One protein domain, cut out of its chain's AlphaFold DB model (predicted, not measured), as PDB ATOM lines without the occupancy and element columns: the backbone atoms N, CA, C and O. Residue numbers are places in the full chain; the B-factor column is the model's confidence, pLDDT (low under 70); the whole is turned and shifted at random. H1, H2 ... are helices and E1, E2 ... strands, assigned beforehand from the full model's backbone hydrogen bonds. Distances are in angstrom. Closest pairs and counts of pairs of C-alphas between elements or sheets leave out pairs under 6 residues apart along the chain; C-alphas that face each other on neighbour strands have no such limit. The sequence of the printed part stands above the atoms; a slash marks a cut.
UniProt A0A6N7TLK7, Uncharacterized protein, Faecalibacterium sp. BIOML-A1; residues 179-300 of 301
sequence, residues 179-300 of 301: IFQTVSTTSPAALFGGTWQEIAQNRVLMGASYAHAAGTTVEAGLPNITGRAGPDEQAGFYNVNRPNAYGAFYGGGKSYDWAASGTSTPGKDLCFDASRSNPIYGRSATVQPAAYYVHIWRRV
ATOM      1  N   ILE A 179      11.277 -56.591 -66.140       93.25
ATOM      2  CA  ILE A 179      11.347 -57.383 -67.366       93.25
ATOM      3  C   ILE A 179      11.875 -58.782 -67.066       93.25
ATOM      4  O   ILE A 179      12.899 -58.942 -66.404       93.25
ATOM      5  N   PHE A 180      11.204 -59.788 -67.617       93.44
ATOM      6  CA  PHE A 180      11.634 -61.179 -67.603       93.44
ATOM      7  C   PHE A 180      11.729 -61.718 -69.032       93.44
ATOM      8  O   PHE A 180      10.865 -61.448 -69.863       93.44
ATOM      9  N   GLN A 181      12.782 -62.479 -69.326       94.25
ATOM     10  CA  GLN A 181      13.040 -63.038 -70.653       94.25
ATOM     11  C   GLN A 181      13.065 -64.562 -70.583       94.25
ATOM     12  O   GLN A 181      13.758 -65.137 -69.746       94.25
ATOM     13  N   THR A 182      12.323 -65.221 -71.468       94.00
ATOM     14  CA  THR A 182      12.248 -66.685 -71.517       94.00
ATOM     15  C   THR A 182      12.003 -67.178 -72.936       94.00
ATOM     16  O   THR A 182      11.393 -66.492 -73.745       94.00
ATOM     17  N   VAL A 183      12.455 -68.388 -73.255       94.94
ATOM     18  CA  VAL A 183      12.098 -69.065 -74.517       94.94
ATOM     19  C   VAL A 183      10.711 -69.707 -74.467       94.94
ATOM     20  O   VAL A 183      10.207 -70.167 -75.486       94.94
ATOM     21  N   SER A 184      10.092 -69.764 -73.285       93.31
ATOM     22  CA  SER A 184       8.736 -70.278 -73.117       93.31
ATOM     23  C   SER A 184       7.699 -69.222 -73.494       93.31
ATOM     24  O   SER A 184       7.804 -68.065 -73.094       93.31
ATOM     25  N   THR A 185       6.656 -69.641 -74.207       91.75
ATOM     26  CA  THR A 185       5.457 -68.832 -74.476       91.75
ATOM     27  C   THR A 185       4.532 -68.721 -73.261       91.75
ATOM     28  O   THR A 185       3.562 -67.966 -73.285       91.75
ATOM     29  N   THR A 186       4.783 -69.490 -72.200       93.44
ATOM     30  CA  THR A 186       3.938 -69.513 -71.005       93.44
ATOM     31  C   THR A 186       4.208 -68.294 -70.132       93.44
ATOM     32  O   THR A 186       5.361 -67.950 -69.865       93.44
ATOM     33  N   SER A 187       3.135 -67.677 -69.630       91.00
ATOM     34  CA  SER A 187       3.234 -66.548 -68.702       91.00
ATOM     35  C   SER A 187       4.075 -66.905 -67.463       91.00
ATOM     36  O   SER A 187       3.816 -67.935 -66.826       91.00
ATOM     37  N   PRO A 188       5.018 -66.037 -67.046       92.12
ATOM     38  CA  PRO A 188       5.808 -66.223 -65.829       92.12
ATOM     39  C   PRO A 188       4.981 -66.209 -64.539       92.12
ATOM     40  O   PRO A 188       5.506 -66.557 -63.483       92.12
ATOM     41  N   ALA A 189       3.693 -65.852 -64.608       89.31
ATOM     42  CA  ALA A 189       2.781 -65.844 -63.466       89.31
ATOM     43  C   ALA A 189       2.727 -67.192 -62.729       89.31
ATOM     44  O   ALA A 189       2.585 -67.216 -61.512       89.31
ATOM     45  N   ALA A 190       2.894 -68.317 -63.431       83.00
ATOM     46  CA  ALA A 190       2.922 -69.635 -62.794       83.00
ATOM     47  C   ALA A 190       4.168 -69.863 -61.912       83.00
ATOM     48  O   ALA A 190       4.119 -70.662 -60.983       83.00
ATOM     49  N   LEU A 191       5.276 -69.176 -62.205       83.75
ATOM     50  CA  LEU A 191       6.539 -69.292 -61.470       83.75
ATOM     51  C   LEU A 191       6.668 -68.213 -60.394       83.75
ATOM     52  O   LEU A 191       7.070 -68.496 -59.269       83.75
ATOM     53  N   PHE A 192       6.360 -66.970 -60.759       85.19
ATOM     54  CA  PHE A 192       6.577 -65.815 -59.899       85.19
ATOM     55  C   PHE A 192       5.301 -65.332 -59.209       85.19
ATOM     56  O   PHE A 192       5.405 -64.599 -58.239       85.19
ATOM     57  N   GLY A 193       4.112 -65.727 -59.664       84.12
ATOM     58  CA  GLY A 193       2.855 -65.068 -59.298       84.12
ATOM     59  C   GLY A 193       2.651 -63.749 -60.055       84.12
ATOM     60  O   GLY A 193       3.403 -63.413 -60.975       84.12
ATOM     61  N   GLY A 194       1.637 -62.980 -59.651       86.19
ATOM     62  CA  GLY A 194       1.333 -61.663 -60.226       86.19
ATOM     63  C   GLY A 194       0.769 -61.711 -61.651       86.19
ATOM     64  O   GLY A 194       0.449 -62.771 -62.190       86.19
ATOM     65  N   THR A 195       0.638 -60.535 -62.263       91.81
ATOM     66  CA  THR A 195       0.148 -60.380 -63.639       91.81
ATOM     67  C   THR A 195       1.282 -59.927 -64.549       91.81
ATOM     68  O   THR A 195       1.987 -58.960 -64.256       91.81
ATOM     69  N   TRP A 196       1.432 -60.610 -65.682       94.38
ATOM     70  CA  TRP A 196       2.494 -60.369 -66.653       94.38
ATOM     71  C   TRP A 196       1.910 -60.156 -68.043       94.38
ATOM     72  O   TRP A 196       1.024 -60.894 -68.472       94.38
ATOM     73  N   GLN A 197       2.436 -59.160 -68.747       94.19
ATOM     74  CA  GLN A 197       2.091 -58.847 -70.126       94.19
ATOM     75  C   GLN A 197       3.293 -59.133 -71.021       94.19
ATOM     76  O   GLN A 197       4.394 -58.652 -70.758       94.19
ATOM     77  N   GLU A 198       3.088 -59.896 -72.089       92.94
ATOM     78  CA  GLU A 198       4.110 -60.066 -73.116       92.94
ATOM     79  C   GLU A 198       4.289 -58.746 -73.882       92.94
ATOM     80  O   GLU A 198       3.320 -58.132 -74.335       92.94
ATOM     81  N   ILE A 199       5.532 -58.288 -74.005       89.31
ATOM     82  CA  ILE A 199       5.905 -57.035 -74.656       89.31
ATOM     83  C   ILE A 199       6.975 -57.270 -75.724       89.31
ATOM     84  O   ILE A 199       7.624 -58.309 -75.774       89.31
ATOM     85  N   ALA A 200       7.197 -56.251 -76.558       80.25
ATOM     86  CA  ALA A 200       8.344 -56.187 -77.462       80.25
ATOM     87  C   ALA A 200       8.454 -57.356 -78.467       80.25
ATOM     88  O   ALA A 200       9.540 -57.868 -78.731       80.25
ATOM     89  N   GLN A 201       7.343 -57.719 -79.115       83.12
ATOM     90  CA  GLN A 201       7.373 -58.648 -80.248       83.12
ATOM     91  C   GLN A 201       8.208 -58.083 -81.410       83.12
ATOM     92  O   GLN A 201       8.100 -56.895 -81.747       83.12
ATOM     93  N   ASN A 202       9.020 -58.955 -82.020       79.06
ATOM     94  CA  ASN A 202       9.864 -58.683 -83.192       79.06
ATOM     95  C   ASN A 202      10.812 -57.478 -83.046       79.06
ATOM     96  O   ASN A 202      11.092 -56.785 -84.023       79.06
ATOM     97  N   ARG A 203      11.310 -57.207 -81.835       80.06
ATOM     98  CA  ARG A 203      12.233 -56.091 -81.576       80.06
ATOM     99  C   ARG A 203      13.240 -56.418 -80.478       80.06
ATOM    100  O   ARG A 203      13.070 -57.371 -79.728       80.06
ATOM    101  N   VAL A 204      14.295 -55.612 -80.401       83.62
ATOM    102  CA  VAL A 204      15.341 -55.702 -79.371       83.62
ATOM    103  C   VAL A 204      15.104 -54.668 -78.272       83.62
ATOM    104  O   VAL A 204      14.490 -53.628 -78.518       83.62
ATOM    105  N   LEU A 205      15.598 -54.940 -77.064       88.25
ATOM    106  CA  LEU A 205      15.564 -53.966 -75.975       88.25
ATOM    107  C   LEU A 205      16.637 -52.898 -76.183       88.25
ATOM    108  O   LEU A 205      17.787 -53.204 -76.491       88.25
ATOM    109  N   MET A 206      16.250 -51.644 -75.976       87.56
ATOM    110  CA  MET A 206      17.141 -50.491 -76.002       87.56
ATOM    111  C   MET A 206      17.024 -49.741 -74.677       87.56
ATOM    112  O   MET A 206      15.946 -49.688 -74.084       87.56
ATOM    113  N   GLY A 207      18.139 -49.180 -74.205       90.12
ATOM    114  CA  GLY A 207      18.145 -48.351 -73.003       90.12
ATOM    115  C   GLY A 207      17.229 -47.139 -73.166       90.12
ATOM    116  O   GLY A 207      17.255 -46.473 -74.201       90.12
ATOM    117  N   ALA A 208      16.424 -46.862 -72.142       92.00
ATOM    118  CA  ALA A 208      15.579 -45.676 -72.122       92.00
ATOM    119  C   ALA A 208      16.432 -44.399 -72.075       92.00
ATOM    120  O   ALA A 208      17.518 -44.370 -71.492       92.00
ATOM    121  N   SER A 209      15.919 -43.325 -72.665       92.00
ATOM    122  CA  SER A 209      16.532 -41.997 -72.649       92.00
ATOM    123  C   SER A 209      15.466 -40.924 -72.440       92.00
ATOM    124  O   SER A 209      14.270 -41.205 -72.450       92.00
ATOM    125  N   TYR A 210      15.882 -39.666 -72.294       89.06
ATOM    126  CA  TYR A 210      14.945 -38.539 -72.213       89.06
ATOM    127  C   TYR A 210      14.070 -38.393 -73.474       89.06
ATOM    128  O   TYR A 210      12.966 -37.864 -73.389       89.06
ATOM    129  N   ALA A 211      14.551 -38.857 -74.633       86.88
ATOM    130  CA  ALA A 211      13.818 -38.835 -75.900       86.88
ATOM    131  C   ALA A 211      13.009 -40.124 -76.146       86.88
ATOM    132  O   ALA A 211      12.079 -40.123 -76.952       86.88
ATOM    133  N   HIS A 212      13.347 -41.214 -75.449       87.75
ATOM    134  CA  HIS A 212      12.707 -42.523 -75.574       87.75
ATOM    135  C   HIS A 212      12.382 -43.084 -74.188       87.75
ATOM    136  O   HIS A 212      13.198 -43.771 -73.570       87.75
ATOM    137  N   ALA A 213      11.182 -42.769 -73.694       89.75
ATOM    138  CA  ALA A 213      10.731 -43.191 -72.374       89.75
ATOM    139  C   ALA A 213      10.667 -44.725 -72.244       89.75
ATOM    140  O   ALA A 213      10.331 -45.438 -73.195       89.75
ATOM    141  N   ALA A 214      10.957 -45.234 -71.045       89.81
ATOM    142  CA  ALA A 214      10.879 -46.662 -70.747       89.81
ATOM    143  C   ALA A 214       9.465 -47.215 -71.004       89.81
ATOM    144  O   ALA A 214       8.463 -46.549 -70.748       89.81
ATOM    145  N   GLY A 215       9.384 -48.442 -71.525       86.25
ATOM    146  CA  GLY A 215       8.114 -49.102 -71.844       86.25
ATOM    147  C   GLY A 215       7.451 -48.650 -73.152       86.25
ATOM    148  O   GLY A 215       6.410 -49.200 -73.507       86.25
ATOM    149  N   THR A 216       8.038 -47.695 -73.880       86.75
ATOM    150  CA  THR A 216       7.578 -47.296 -75.220       86.75
ATOM    151  C   THR A 216       8.265 -48.103 -76.321       86.75
ATOM    152  O   THR A 216       9.291 -48.752 -76.096       86.75
ATOM    153  N   THR A 217       7.696 -48.081 -77.526       83.56
ATOM    154  CA  THR A 217       8.255 -48.744 -78.705       83.56
ATOM    155  C   THR A 217       8.613 -47.735 -79.791       83.56
ATOM    156  O   THR A 217       7.954 -46.712 -79.961       83.56
ATOM    157  N   VAL A 218       9.662 -48.050 -80.549       79.44
ATOM    158  CA  VAL A 218      10.070 -47.319 -81.753       79.44
ATOM    159  C   VAL A 218      10.143 -48.319 -82.901       79.44
ATOM    160  O   VAL A 218      10.563 -49.465 -82.705       79.44
ATOM    161  N   GLU A 219       9.685 -47.907 -84.080       75.62
ATOM    162  CA  GLU A 219       9.774 -48.723 -85.290       75.62
ATOM    163  C   GLU A 219      11.207 -48.775 -85.818       75.62
ATOM    164  O   GLU A 219      11.987 -47.832 -85.674       75.62
ATOM    165  N   ALA A 220      11.569 -49.903 -86.428       66.81
ATOM    166  CA  ALA A 220      12.912 -50.098 -86.950       66.81
ATOM    167  C   ALA A 220      13.180 -49.160 -88.140       66.81
ATOM    168  O   ALA A 220      12.447 -49.159 -89.128       66.81
ATOM    169  N   GLY A 221      14.283 -48.415 -88.093       66.19
ATOM    170  CA  GLY A 221      14.735 -47.622 -89.230       66.19
ATOM    171  C   GLY A 221      16.110 -47.027 -88.989       66.19
ATOM    172  O   GLY A 221      16.361 -46.429 -87.945       66.19
ATOM    173  N   LEU A 222      17.005 -47.177 -89.965       68.12
ATOM    174  CA  LEU A 222      18.170 -46.307 -90.045       68.12
ATOM    175  C   LEU A 222      17.736 -44.984 -90.685       68.12
ATOM    176  O   LEU A 222      16.883 -45.004 -91.587       68.12
ATOM    177  N   PRO A 223      18.322 -43.843 -90.270       71.00
ATOM    178  CA  PRO A 223      18.210 -42.612 -91.033       71.00
ATOM    179  C   PRO A 223      18.501 -42.897 -92.506       71.00
ATOM    180  O   PRO A 223      19.464 -43.596 -92.833       71.00
ATOM    181  N   ASN A 224      17.636 -42.407 -93.392       80.12
ATOM    182  CA  ASN A 224      17.816 -42.650 -94.813       80.12
ATOM    183  C   ASN A 224      19.140 -42.031 -95.272       80.12
ATOM    184  O   ASN A 224      19.392 -40.848 -95.039       80.12
ATOM    185  N   ILE A 225      19.975 -42.824 -95.938       84.25
ATOM    186  CA  ILE A 225      21.210 -42.316 -96.524       84.25
ATOM    187  C   ILE A 225      20.857 -41.790 -97.909       84.25
ATOM    188  O   ILE A 225      20.496 -42.553 -98.807       84.25
ATOM    189  N   THR A 226      20.970 -40.476 -98.069       87.56
ATOM    190  CA  THR A 226      20.780 -39.801 -99.352       87.56
ATOM    191  C   THR A 226      22.054 -39.085 -99.766       87.56
ATOM    192  O   THR A 226      22.862 -38.679 -98.931       87.56
ATOM    193  N   GLY A 227      22.256 -38.956-101.070       90.31
ATOM    194  CA  GLY A 227      23.406 -38.279-101.648       90.31
ATOM    195  C   GLY A 227      23.099 -37.785-103.053       90.31
ATOM    196  O   GLY A 227      22.193 -38.279-103.721       90.31
ATOM    197  N   ARG A 228      23.854 -36.794-103.515       90.25
ATOM    198  CA  ARG A 228      23.713 -36.217-104.853       90.25
ATOM    199  C   ARG A 228      25.088 -35.873-105.397       90.25
ATOM    200  O   ARG A 228      25.845 -35.172-104.734       90.25
ATOM    201  N   ALA A 229      25.353 -36.291-106.626       87.38
ATOM    202  CA  ALA A 229      26.453 -35.802-107.439       87.38
ATOM    203  C   ALA A 229      25.868 -35.020-108.622       87.38
ATOM    204  O   ALA A 229      25.105 -35.565-109.424       87.38
ATOM    205  N   GLY A 230      26.208 -33.737-108.708       82.94
ATOM    206  CA  GLY A 230      25.849 -32.866-109.824       82.94
ATOM    207  C   GLY A 230      27.090 -32.180-110.399       82.94
ATOM    208  O   GLY A 230      28.091 -32.076-109.686       82.94
ATOM    209  N   PRO A 231      27.043 -31.737-111.664       78.12
ATOM    210  CA  PRO A 231      28.081 -30.889-112.250       78.12
ATOM    211  C   PRO A 231      28.115 -29.510-111.574       78.12
ATOM    212  O   PRO A 231      27.138 -29.114-110.934       78.12
ATOM    213  N   ASP A 232      29.202 -28.764-111.772       73.19
ATOM    214  CA  ASP A 232      29.308 -27.386-111.279       73.19
ATOM    215  C   ASP A 232      28.351 -26.449-112.040       73.19
ATOM    216  O   ASP A 232      27.538 -25.779-111.411       73.19
ATOM    217  N   GLU A 233      28.324 -26.473-113.387       70.19
ATOM    218  CA  GLU A 233      27.511 -25.472-114.108       70.19
ATOM    219  C   GLU A 233      26.690 -25.935-115.325       70.19
ATOM    220  O   GLU A 233      25.729 -25.243-115.652       70.19
ATOM    221  N   GLN A 234      26.989 -27.039-116.029       76.50
ATOM    222  CA  GLN A 234      26.449 -27.162-117.406       76.50
ATOM    223  C   GLN A 234      25.880 -28.520-117.847       76.50
ATOM    224  O   GLN A 234      25.015 -28.524-118.711       76.50
ATOM    225  N   ALA A 235      26.273 -29.671-117.296       84.88
ATOM    226  CA  ALA A 235      25.791 -30.955-117.831       84.88
ATOM    227  C   ALA A 235      25.507 -31.999-116.751       84.88
ATOM    228  O   ALA A 235      26.417 -32.437-116.052       84.88
ATOM    229  N   GLY A 236      24.249 -32.429-116.632       87.31
ATOM    230  CA  GLY A 236      23.839 -33.420-115.639       87.31
ATOM    231  C   GLY A 236      24.566 -34.757-115.813       87.31
ATOM    232  O   GLY A 236      24.847 -35.187-116.931       87.31
ATOM    233  N   PHE A 237      24.857 -35.453-114.715       87.50
ATOM    234  CA  PHE A 237      25.520 -36.763-114.757       87.50
ATOM    235  C   PHE A 237      24.585 -37.920-115.134       87.50
ATOM    236  O   PHE A 237      25.056 -39.000-115.481       87.50
ATOM    237  N   TYR A 238      23.269 -37.704-115.103       88.69
ATOM    238  CA  TYR A 238      22.259 -38.686-115.483       88.69
ATOM    239  C   TYR A 238      21.533 -38.276-116.765       88.69
ATOM    240  O   TYR A 238      20.954 -37.193-116.830       88.69
ATOM    241  N   ASN A 239      21.511 -39.156-117.766       87.81
ATOM    242  CA  ASN A 239      20.784 -38.942-119.017       87.81
ATOM    243  C   ASN A 239      19.330 -39.421-118.882       87.81
ATOM    244  O   ASN A 239      19.088 -40.616-118.701       87.81
ATOM    245  N   VAL A 240      18.356 -38.512-119.006       84.25
ATOM    246  CA  VAL A 240      16.935 -38.880-118.837       84.25
ATOM    247  C   VAL A 240      16.368 -39.667-120.018       84.25
ATOM    248  O   VAL A 240      15.420 -40.425-119.840       84.25
ATOM    249  N   ASN A 241      16.949 -39.515-121.209       85.62
ATOM    250  CA  ASN A 241      16.488 -40.191-122.425       85.62
ATOM    251  C   ASN A 241      17.001 -41.634-122.515       85.62
ATOM    252  O   ASN A 241      16.442 -42.450-123.245       85.62
ATOM    253  N   ARG A 242      18.083 -41.956-121.797       82.75
ATOM    254  CA  ARG A 242      18.670 -43.302-121.722       82.75
ATOM    255  C   ARG A 242      18.958 -43.664-120.261       82.75
ATOM    256  O   ARG A 242      20.127 -43.764-119.885       82.75
ATOM    257  N   PRO A 243      17.912 -43.842-119.434       81.88
ATOM    258  CA  PRO A 243      18.071 -44.097-118.010       81.88
ATOM    259  C   PRO A 243      18.860 -45.394-117.782       81.88
ATOM    260  O   PRO A 243      18.449 -46.472-118.208       81.88
ATOM    261  N   ASN A 244      20.009 -45.291-117.116       80.44
ATOM    262  CA  ASN A 244      20.904 -46.419-116.839       80.44
ATOM    263  C   ASN A 244      21.235 -46.594-115.345       80.44
ATOM    264  O   ASN A 244      22.025 -47.467-114.996       80.44
ATOM    265  N   ALA A 245      20.627 -45.787-114.470       84.31
ATOM    266  CA  ALA A 245      20.709 -45.947-113.022       84.31
ATOM    267  C   ALA A 245      19.500 -46.736-112.507       84.31
ATOM    268  O   ALA A 245      18.365 -46.475-112.916       84.31
ATOM    269  N   TYR A 246      19.759 -47.679-111.605       82.81
ATOM    270  CA  TYR A 246      18.759 -48.571-111.028       82.81
ATOM    271  C   TYR A 246      18.979 -48.711-109.523       82.81
ATOM    272  O   TYR A 246      20.061 -48.440-108.993       82.81
ATOM    273  N   GLY A 247      17.936 -49.162-108.835       87.69
ATOM    274  CA  GLY A 247      17.966 -49.321-107.394       87.69
ATOM    275  C   GLY A 247      18.080 -47.977-106.665       87.69
ATOM    276  O   GLY A 247      17.209 -47.117-106.803       87.69
ATOM    277  N   ALA A 248      19.123 -47.826-105.845       89.12
ATOM    278  CA  ALA A 248      19.313 -46.665-104.983       89.12
ATOM    279  C   ALA A 248      19.789 -45.450-105.784       89.12
ATOM    280  O   ALA A 248      19.610 -44.320-105.343       89.12
ATOM    281  N   PHE A 249      20.357 -45.670-106.973       90.94
ATOM    282  CA  PHE A 249      20.777 -44.604-107.870       90.94
ATOM    283  C   PHE A 249      19.668 -44.226-108.850       90.94
ATOM    284  O   PHE A 249      19.030 -45.090-109.452       90.94
ATOM    285  N   TYR A 250      19.455 -42.926-109.045       91.25
ATOM    286  CA  TYR A 250      18.443 -42.405-109.962       91.25
ATOM    287  C   TYR A 250      18.765 -40.988-110.444       91.25
ATOM    288  O   TYR A 250      19.527 -40.260-109.812       91.25
ATOM    289  N   GLY A 251      18.136 -40.573-111.545       89.81
ATOM    290  CA  GLY A 251      18.153 -39.179-111.991       89.81
ATOM    291  C   GLY A 251      17.201 -38.312-111.180       89.81
ATOM    292  O   GLY A 251      15.983 -38.445-111.313       89.81
ATOM    293  N   GLY A 252      17.742 -37.413-110.367       88.44
ATOM    294  CA  GLY A 252      16.982 -36.519-109.491       88.44
ATOM    295  C   GLY A 252      17.590 -35.118-109.431       88.44
ATOM    296  O   GLY A 252      18.438 -34.773-110.248       88.44
ATOM    297  N   GLY A 253      17.157 -34.303-108.467       85.12
ATOM    298  CA  GLY A 253      17.735 -32.973-108.245       85.12
ATOM    299  C   GLY A 253      17.444 -31.960-109.362       85.12
ATOM    300  O   GLY A 253      16.330 -31.911-109.888       85.12
ATOM    301  N   LYS A 254      18.438 -31.121-109.680       87.06
ATOM    302  CA  LYS A 254      18.389 -30.086-110.722       87.06
ATOM    303  C   LYS A 254      18.378 -30.724-112.115       87.06
ATOM    304  O   LYS A 254      19.028 -31.742-112.357       87.06
ATOM    305  N   SER A 255      17.649 -30.095-113.031       88.12
ATOM    306  CA  SER A 255      17.629 -30.449-114.453       88.12
ATOM    307  C   SER A 255      18.605 -29.567-115.228       88.12
ATOM    308  O   SER A 255      18.776 -28.399-114.887       88.12
ATOM    309  N   TYR A 256      19.192 -30.120-116.281       87.00
ATOM    310  CA  TYR A 256      20.108 -29.436-117.191       87.00
ATOM    311  C   TYR A 256      19.693 -29.720-118.633       87.00
ATOM    312  O   TYR A 256      19.143 -30.784-118.927       87.00
ATOM    313  N   ASP A 257      20.020 -28.807-119.539       87.38
ATOM    314  CA  ASP A 257      19.728 -28.969-120.968       87.38
ATOM    315  C   ASP A 257      20.602 -30.051-121.629       87.38
ATOM    316  O   ASP A 257      20.235 -30.613-122.663       87.38
ATOM    317  N   TRP A 258      21.730 -30.393-120.994       85.12
ATOM    318  CA  TRP A 258      22.695 -31.378-121.477       85.12
ATOM    319  C   TRP A 258      23.029 -32.432-120.416       85.12
ATOM    320  O   TRP A 258      23.045 -32.149-119.215       85.12
ATOM    321  N   ALA A 259      23.353 -33.648-120.862       83.94
ATOM    322  CA  ALA A 259      23.911 -34.721-120.046       83.94
ATOM    323  C   ALA A 259      25.396 -34.948-120.386       83.94
ATOM    324  O   ALA A 259      25.809 -34.823-121.541       83.94
ATOM    325  N   ALA A 260      26.195 -35.350-119.394       78.81
ATOM    326  CA  ALA A 260      27.642 -35.565-119.520       78.81
ATOM    327  C   ALA A 260      28.033 -36.629-120.568       78.81
ATOM    328  O   ALA A 260      29.174 -36.663-121.018       78.81
ATOM    329  N   SER A 261      27.088 -37.472-121.000       73.50
ATOM    330  CA  SER A 261      27.285 -38.467-122.063       73.50
ATOM    331  C   SER A 261      27.481 -37.870-123.466       73.50
ATOM    332  O   SER A 261      27.799 -38.626-124.378       73.50
ATOM    333  N   GLY A 262      27.288 -36.554-123.645       66.06
ATOM    334  CA  GLY A 262      27.474 -35.845-124.914       66.06
ATOM    335  C   GLY A 262      26.346 -36.104-125.921       66.06
ATOM    336  O   GLY A 262      26.001 -37.253-126.176       66.06
ATOM    337  N   THR A 263      25.802 -35.018-126.493       60.50
ATOM    338  CA  THR A 263      24.598 -34.839-127.358       60.50
ATOM    339  C   THR A 263      23.472 -34.111-126.618       60.50
ATOM    340  O   THR A 263      23.343 -34.289-125.409       60.50
ATOM    341  N   SER A 264      22.700 -33.272-127.332       69.00
ATOM    342  CA  SER A 264      21.593 -32.397-126.876       69.00
ATOM    343  C   SER A 264      20.457 -33.145-126.159       69.00
ATOM    344  O   SER A 264      19.323 -33.208-126.626       69.00
ATOM    345  N   THR A 265      20.787 -33.786-125.047       78.19
ATOM    346  CA  THR A 265      19.937 -34.687-124.280       78.19
ATOM    347  C   THR A 265      19.793 -34.118-122.877       78.19
ATOM    348  O   THR A 265      20.818 -33.851-122.248       78.19
ATOM    349  N   PRO A 266      18.564 -33.936-122.366       85.38
ATOM    350  CA  PRO A 266      18.378 -33.369-121.041       85.38
ATOM    351  C   PRO A 266      19.061 -34.219-119.964       85.38
ATOM    352  O   PRO A 266      18.955 -35.452-119.937       85.38
ATOM    353  N   GLY A 267      19.784 -33.546-119.077       88.31
ATOM    354  CA  GLY A 267      20.519 -34.147-117.975       88.31
ATOM    355  C   GLY A 267      19.855 -33.892-116.627       88.31
ATOM    356  O   GLY A 267      19.105 -32.936-116.443       88.31
ATOM    357  N   LYS A 268      20.166 -34.739-115.649       90.25
ATOM    358  CA  LYS A 268      19.851 -34.534-114.228       90.25
ATOM    359  C   LYS A 268      21.049 -34.862-113.356       90.25
ATOM    360  O   LYS A 268      22.028 -35.446-113.826       90.25
ATOM    361  N   ASP A 269      20.973 -34.513-112.081       91.31
ATOM    362  CA  ASP A 269      21.953 -34.984-111.110       91.31
ATOM    363  C   ASP A 269      21.808 -36.489-110.881       91.31
ATOM    364  O   ASP A 269      20.700 -37.040-110.883       91.31
ATOM    365  N   LEU A 270      22.934 -37.149-110.623       90.88
ATOM    366  CA  LEU A 270      22.924 -38.523-110.152       90.88
ATOM    367  C   LEU A 270      22.667 -38.507-108.645       90.88
ATOM    368  O   LEU A 270      23.504 -38.064-107.858       90.88
ATOM    369  N   CYS A 271      21.495 -38.974-108.242       92.56
ATOM    370  CA  CYS A 271      21.096 -39.057-106.846       92.56
ATOM    371  C   CYS A 271      21.230 -40.491-106.340       92.56
ATOM    372  O   CYS A 271      21.004 -41.447-107.079       92.56
ATOM    373  N   PHE A 272      21.571 -40.615-105.066       91.56
ATOM    374  CA  PHE A 272      21.523 -41.836-104.286       91.56
ATOM    375  C   PHE A 272      20.465 -41.670-103.198       91.56
ATOM    376  O   PHE A 272      20.467 -40.685-102.463       91.56
ATOM    377  N   ASP A 273      19.563 -42.631-103.097       89.75
ATOM    378  CA  ASP A 273      18.597 -42.743-102.016       89.75
ATOM    379  C   ASP A 273      18.462 -44.218-101.660       89.75
ATOM    380  O   ASP A 273      17.886 -45.016-102.409       89.75
ATOM    381  N   ALA A 274      19.038 -44.581-100.518       84.81
ATOM    382  CA  ALA A 274      19.104 -45.962-100.075       84.81
ATOM    383  C   ALA A 274      17.710 -46.580 -99.869       84.81
ATOM    384  O   ALA A 274      17.533 -47.776-100.132       84.81
ATOM    385  N   SER A 275      16.707 -45.772 -99.499       81.25
ATOM    386  CA  SER A 275      15.328 -46.235 -99.296       81.25
ATOM    387  C   SER A 275      14.667 -46.779-100.562       81.25
ATOM    388  O   SER A 275      13.763 -47.612-100.483       81.25
ATOM    389  N   ARG A 276      15.157 -46.390-101.748       82.44
ATOM    390  CA  ARG A 276      14.654 -46.886-103.040       82.44
ATOM    391  C   ARG A 276      15.053 -48.329-103.341       82.44
ATOM    392  O   ARG A 276      14.502 -48.926-104.260       82.44
ATOM    393  N   SER A 277      16.039 -48.883-102.634       76.88
ATOM    394  CA  SER A 277      16.521 -50.258-102.852       76.88
ATOM    395  C   SER A 277      16.441 -51.155-101.652       76.88
ATOM    396  O   SER A 277      16.278 -52.360-101.816       76.88
ATOM    397  N   ASN A 278      16.601 -50.598-100.461       65.19
ATOM    398  CA  ASN A 278      16.520 -51.388 -99.259       65.19
ATOM    399  C   ASN A 278      15.600 -50.677 -98.275       65.19
ATOM    400  O   ASN A 278      15.938 -49.580 -97.827       65.19
ATOM    401  N   PRO A 279      14.475 -51.306 -97.896       62.50
ATOM    402  CA  PRO A 279      13.576 -50.717 -96.925       62.50
ATOM    403  C   PRO A 279      14.286 -50.447 -95.590       62.50
ATOM    404  O   PRO A 279      13.832 -49.581 -94.860       62.50
ATOM    405  N   ILE A 280      15.416 -51.094 -95.254       60.81
ATOM    406  CA  ILE A 280      16.147 -50.812 -94.003       60.81
ATOM    407  C   ILE A 280      16.548 -49.344 -93.835       60.81
ATOM    408  O   ILE A 280      16.565 -48.830 -92.713       60.81
ATOM    409  N   TYR A 281      16.805 -48.671 -94.953       60.38
ATOM    410  CA  TYR A 281      16.992 -47.237 -95.000       60.38
ATOM    411  C   TYR A 281      15.613 -46.604 -95.181       60.38
ATOM    412  O   TYR A 281      14.979 -46.731 -96.222       60.38
ATOM    413  N   GLY A 282      15.107 -45.977 -94.122       56.12
ATOM    414  CA  GLY A 282      13.854 -45.224 -94.156       56.12
ATOM    415  C   GLY A 282      12.523 -45.989 -94.035       56.12
ATOM    416  O   GLY A 282      11.510 -45.294 -93.952       56.12
ATOM    417  N   ARG A 283      12.443 -47.343 -94.012       55.53
ATOM    418  CA  ARG A 283      11.144 -48.078 -93.884       55.53
ATOM    419  C   ARG A 283      11.144 -49.622 -93.597       55.53
ATOM    420  O   ARG A 283      10.267 -50.307 -94.113       55.53
ATOM    421  N   SER A 284      12.085 -50.212 -92.846       52.78
ATOM    422  CA  SER A 284      12.485 -51.653 -92.943       52.78
ATOM    423  C   SER A 284      11.407 -52.754 -92.836       52.78
ATOM    424  O   SER A 284      10.479 -52.636 -92.046       52.78
ATOM    425  N   ALA A 285      11.652 -53.901 -93.509       52.62
ATOM    426  CA  ALA A 285      11.082 -55.227 -93.181       52.62
ATOM    427  C   ALA A 285      12.110 -56.403 -93.196       52.62
ATOM    428  O   ALA A 285      11.712 -57.551 -93.372       52.62
ATOM    429  N   THR A 286      13.416 -56.116 -93.009       51.28
ATOM    430  CA  THR A 286      14.497 -56.933 -92.369       51.28
ATOM    431  C   THR A 286      15.872 -56.916 -93.077       51.28
ATOM    432  O   THR A 286      16.026 -57.335 -94.218       51.28
ATOM    433  N   VAL A 287      16.903 -56.507 -92.318       54.19
ATOM    434  CA  VAL A 287      18.239 -57.139 -92.259       54.19
ATOM    435  C   VAL A 287      18.553 -57.234 -90.764       54.19
ATOM    436  O   VAL A 287      18.875 -56.228 -90.135       54.19
ATOM    437  N   GLN A 288      18.334 -58.403 -90.162       61.50
ATOM    438  CA  GLN A 288      18.592 -58.632 -88.738       61.50
ATOM    439  C   GLN A 288      19.991 -59.251 -88.575       61.50
ATOM    440  O   GLN A 288      20.321 -60.173 -89.325       61.50
ATOM    441  N   PRO A 289      20.830 -58.779 -87.633       65.88
ATOM    442  CA  PRO A 289      22.027 -59.524 -87.249       65.88
ATOM    443  C   PRO A 289      21.625 -60.881 -86.647       65.88
ATOM    444  O   PRO A 289      20.461 -61.088 -86.303       65.88
ATOM    445  N   ALA A 290      22.581 -61.804 -86.497       68.38
ATOM    446  CA  ALA A 290      22.331 -63.063 -85.798       68.38
ATOM    447  C   ALA A 290      21.710 -62.779 -84.417       68.38
ATOM    448  O   ALA A 290      22.299 -62.065 -83.604       68.38
ATOM    449  N   ALA A 291      20.507 -63.302 -84.185       80.00
ATOM    450  CA  ALA A 291      19.691 -62.986 -83.021       80.00
ATOM    451  C   ALA A 291      19.163 -64.263 -82.365       80.00
ATOM    452  O   ALA A 291      18.860 -65.248 -83.040       80.00
ATOM    453  N   TYR A 292      19.035 -64.221 -81.039       84.44
ATOM    454  CA  TYR A 292      18.366 -65.245 -80.248       84.44
ATOM    455  C   TYR A 292      17.007 -64.706 -79.804       84.44
ATOM    456  O   TYR A 292      16.937 -63.655 -79.164       84.44
ATOM    457  N   TYR A 293      15.933 -65.396 -80.181       89.38
ATOM    458  CA  TYR A 293      14.570 -64.942 -79.926       89.38
ATOM    459  C   TYR A 293      14.065 -65.471 -78.588       89.38
ATOM    460  O   TYR A 293      14.129 -66.668 -78.313       89.38
ATOM    461  N   VAL A 294      13.546 -64.558 -77.773       94.38
ATOM    462  CA  VAL A 294      12.927 -64.840 -76.478       94.38
ATOM    463  C   VAL A 294      11.618 -64.071 -76.372       94.38
ATOM    464  O   VAL A 294      11.470 -62.997 -76.958       94.38
ATOM    465  N   HIS A 295      10.692 -64.599 -75.588       93.94
ATOM    466  CA  HIS A 295       9.530 -63.874 -75.106       93.94
ATOM    467  C   HIS A 295       9.960 -62.932 -73.988       93.94
ATOM    468  O   HIS A 295      10.648 -63.331 -73.042       93.94
ATOM    469  N   ILE A 296       9.556 -61.672 -74.109       94.56
ATOM    470  CA  ILE A 296       9.861 -60.621 -73.145       94.56
ATOM    471  C   ILE A 296       8.564 -60.295 -72.417       94.56
ATOM    472  O   ILE A 296       7.586 -59.888 -73.030       94.56
ATOM    473  N   TRP A 297       8.554 -60.464 -71.105       94.56
ATOM    474  CA  TRP A 297       7.396 -60.227 -70.255       94.56
ATOM    475  C   TRP A 297       7.660 -59.038 -69.343       94.56
ATOM    476  O   TRP A 297       8.734 -58.936 -68.755       94.56
ATOM    477  N   ARG A 298       6.673 -58.155 -69.198       93.69
ATOM    478  CA  ARG A 298       6.664 -57.071 -68.214       93.69
ATOM    479  C   ARG A 298       5.655 -57.385 -67.125       93.69
ATOM    480  O   ARG A 298       4.515 -57.737 -67.426       93.69
ATOM    481  N   ARG A 299       6.048 -57.216 -65.867       93.44
ATOM    482  CA  ARG A 299       5.107 -57.317 -64.751       93.44
ATOM    483  C   ARG A 299       4.209 -56.082 -64.703       93.44
ATOM    484  O   ARG A 299       4.719 -54.967 -64.709       93.44
ATOM    485  N   VAL A 300       2.896 -56.282 -64.615       92.06
ATOM    486  CA  VAL A 300       1.898 -55.195 -64.580       92.06
ATOM    487  C   VAL A 300       1.146 -55.090 -63.251       92.06
ATOM    488  O   VAL A 300       0.653 -54.012 -62.935       92.06
TER     489      VAL A 300
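Overview. This is residues 179 to 300 of the 301 residues of an uncharacterized protein of Faecalibacterium sp. BIOML-A1 (UniProt A0A6N7TLK7). Little regular structure is present: a long rod has a small three-stranded antiparallel sheet toward each end, E3 - E5 - E4 and E1 - E6 - E2, with residues 200 to 225 and 274 to 294 running between them. The 122 printed residues, 36 in named elements, are mostly strand, in the order E1 H1 E2 E3 E4 E5 E6. The whole is extended, radius of gyration of the C-alphas 24.2 A, spans 77 by 28 by 17 A.

Arrangement. In the strongly twisted sheet, E5, residues 267 to 273, is antiparallel to E3, residues 226 to 229 (N 227 to O 272, 2.9 A), and forms a hairpin with E4, residues 249 to 256 (N 250 to O 271, 2.9 A). E4 bends by 75 degrees at residue 253. E6, residues 295 to 299, is antiparallel to E1, residues 179 to 182 (N 180 to O 297, 2.8 A), and E2, residues 196 to 199 (N 197 to O 298, 2.8 A). H1, residues 189 to 192, only grazes this sheet; too short for an O i to N i+4 pair, it has 0 of 1 O i to N i+3 pairs within hydrogen-bond range. E1, H1 and E2 form a split strand-helix-strand unit, two strands of one sheet joined through a helix, with E6 between them in the sheet, its crossover right-handed.

Along the chain. E1 begins at C-alpha 179 (11.347, -57.383, -67.366); E6, 13.0 A, ends at C-alpha 299 (5.107, -57.317, -64.751). E4 measures 17.8 A and E5 18.2 A.

Size, cuts and confidence. The farthest C-alphas, Gly 193 and Thr 263, are 77.6 A apart. The printed part has no cut. Links E2 to E3, E3 to E4 and E5 to E6 are long. Residues 220 to 222, 262 to 264 and 278 to 290 are under pLDDT 70.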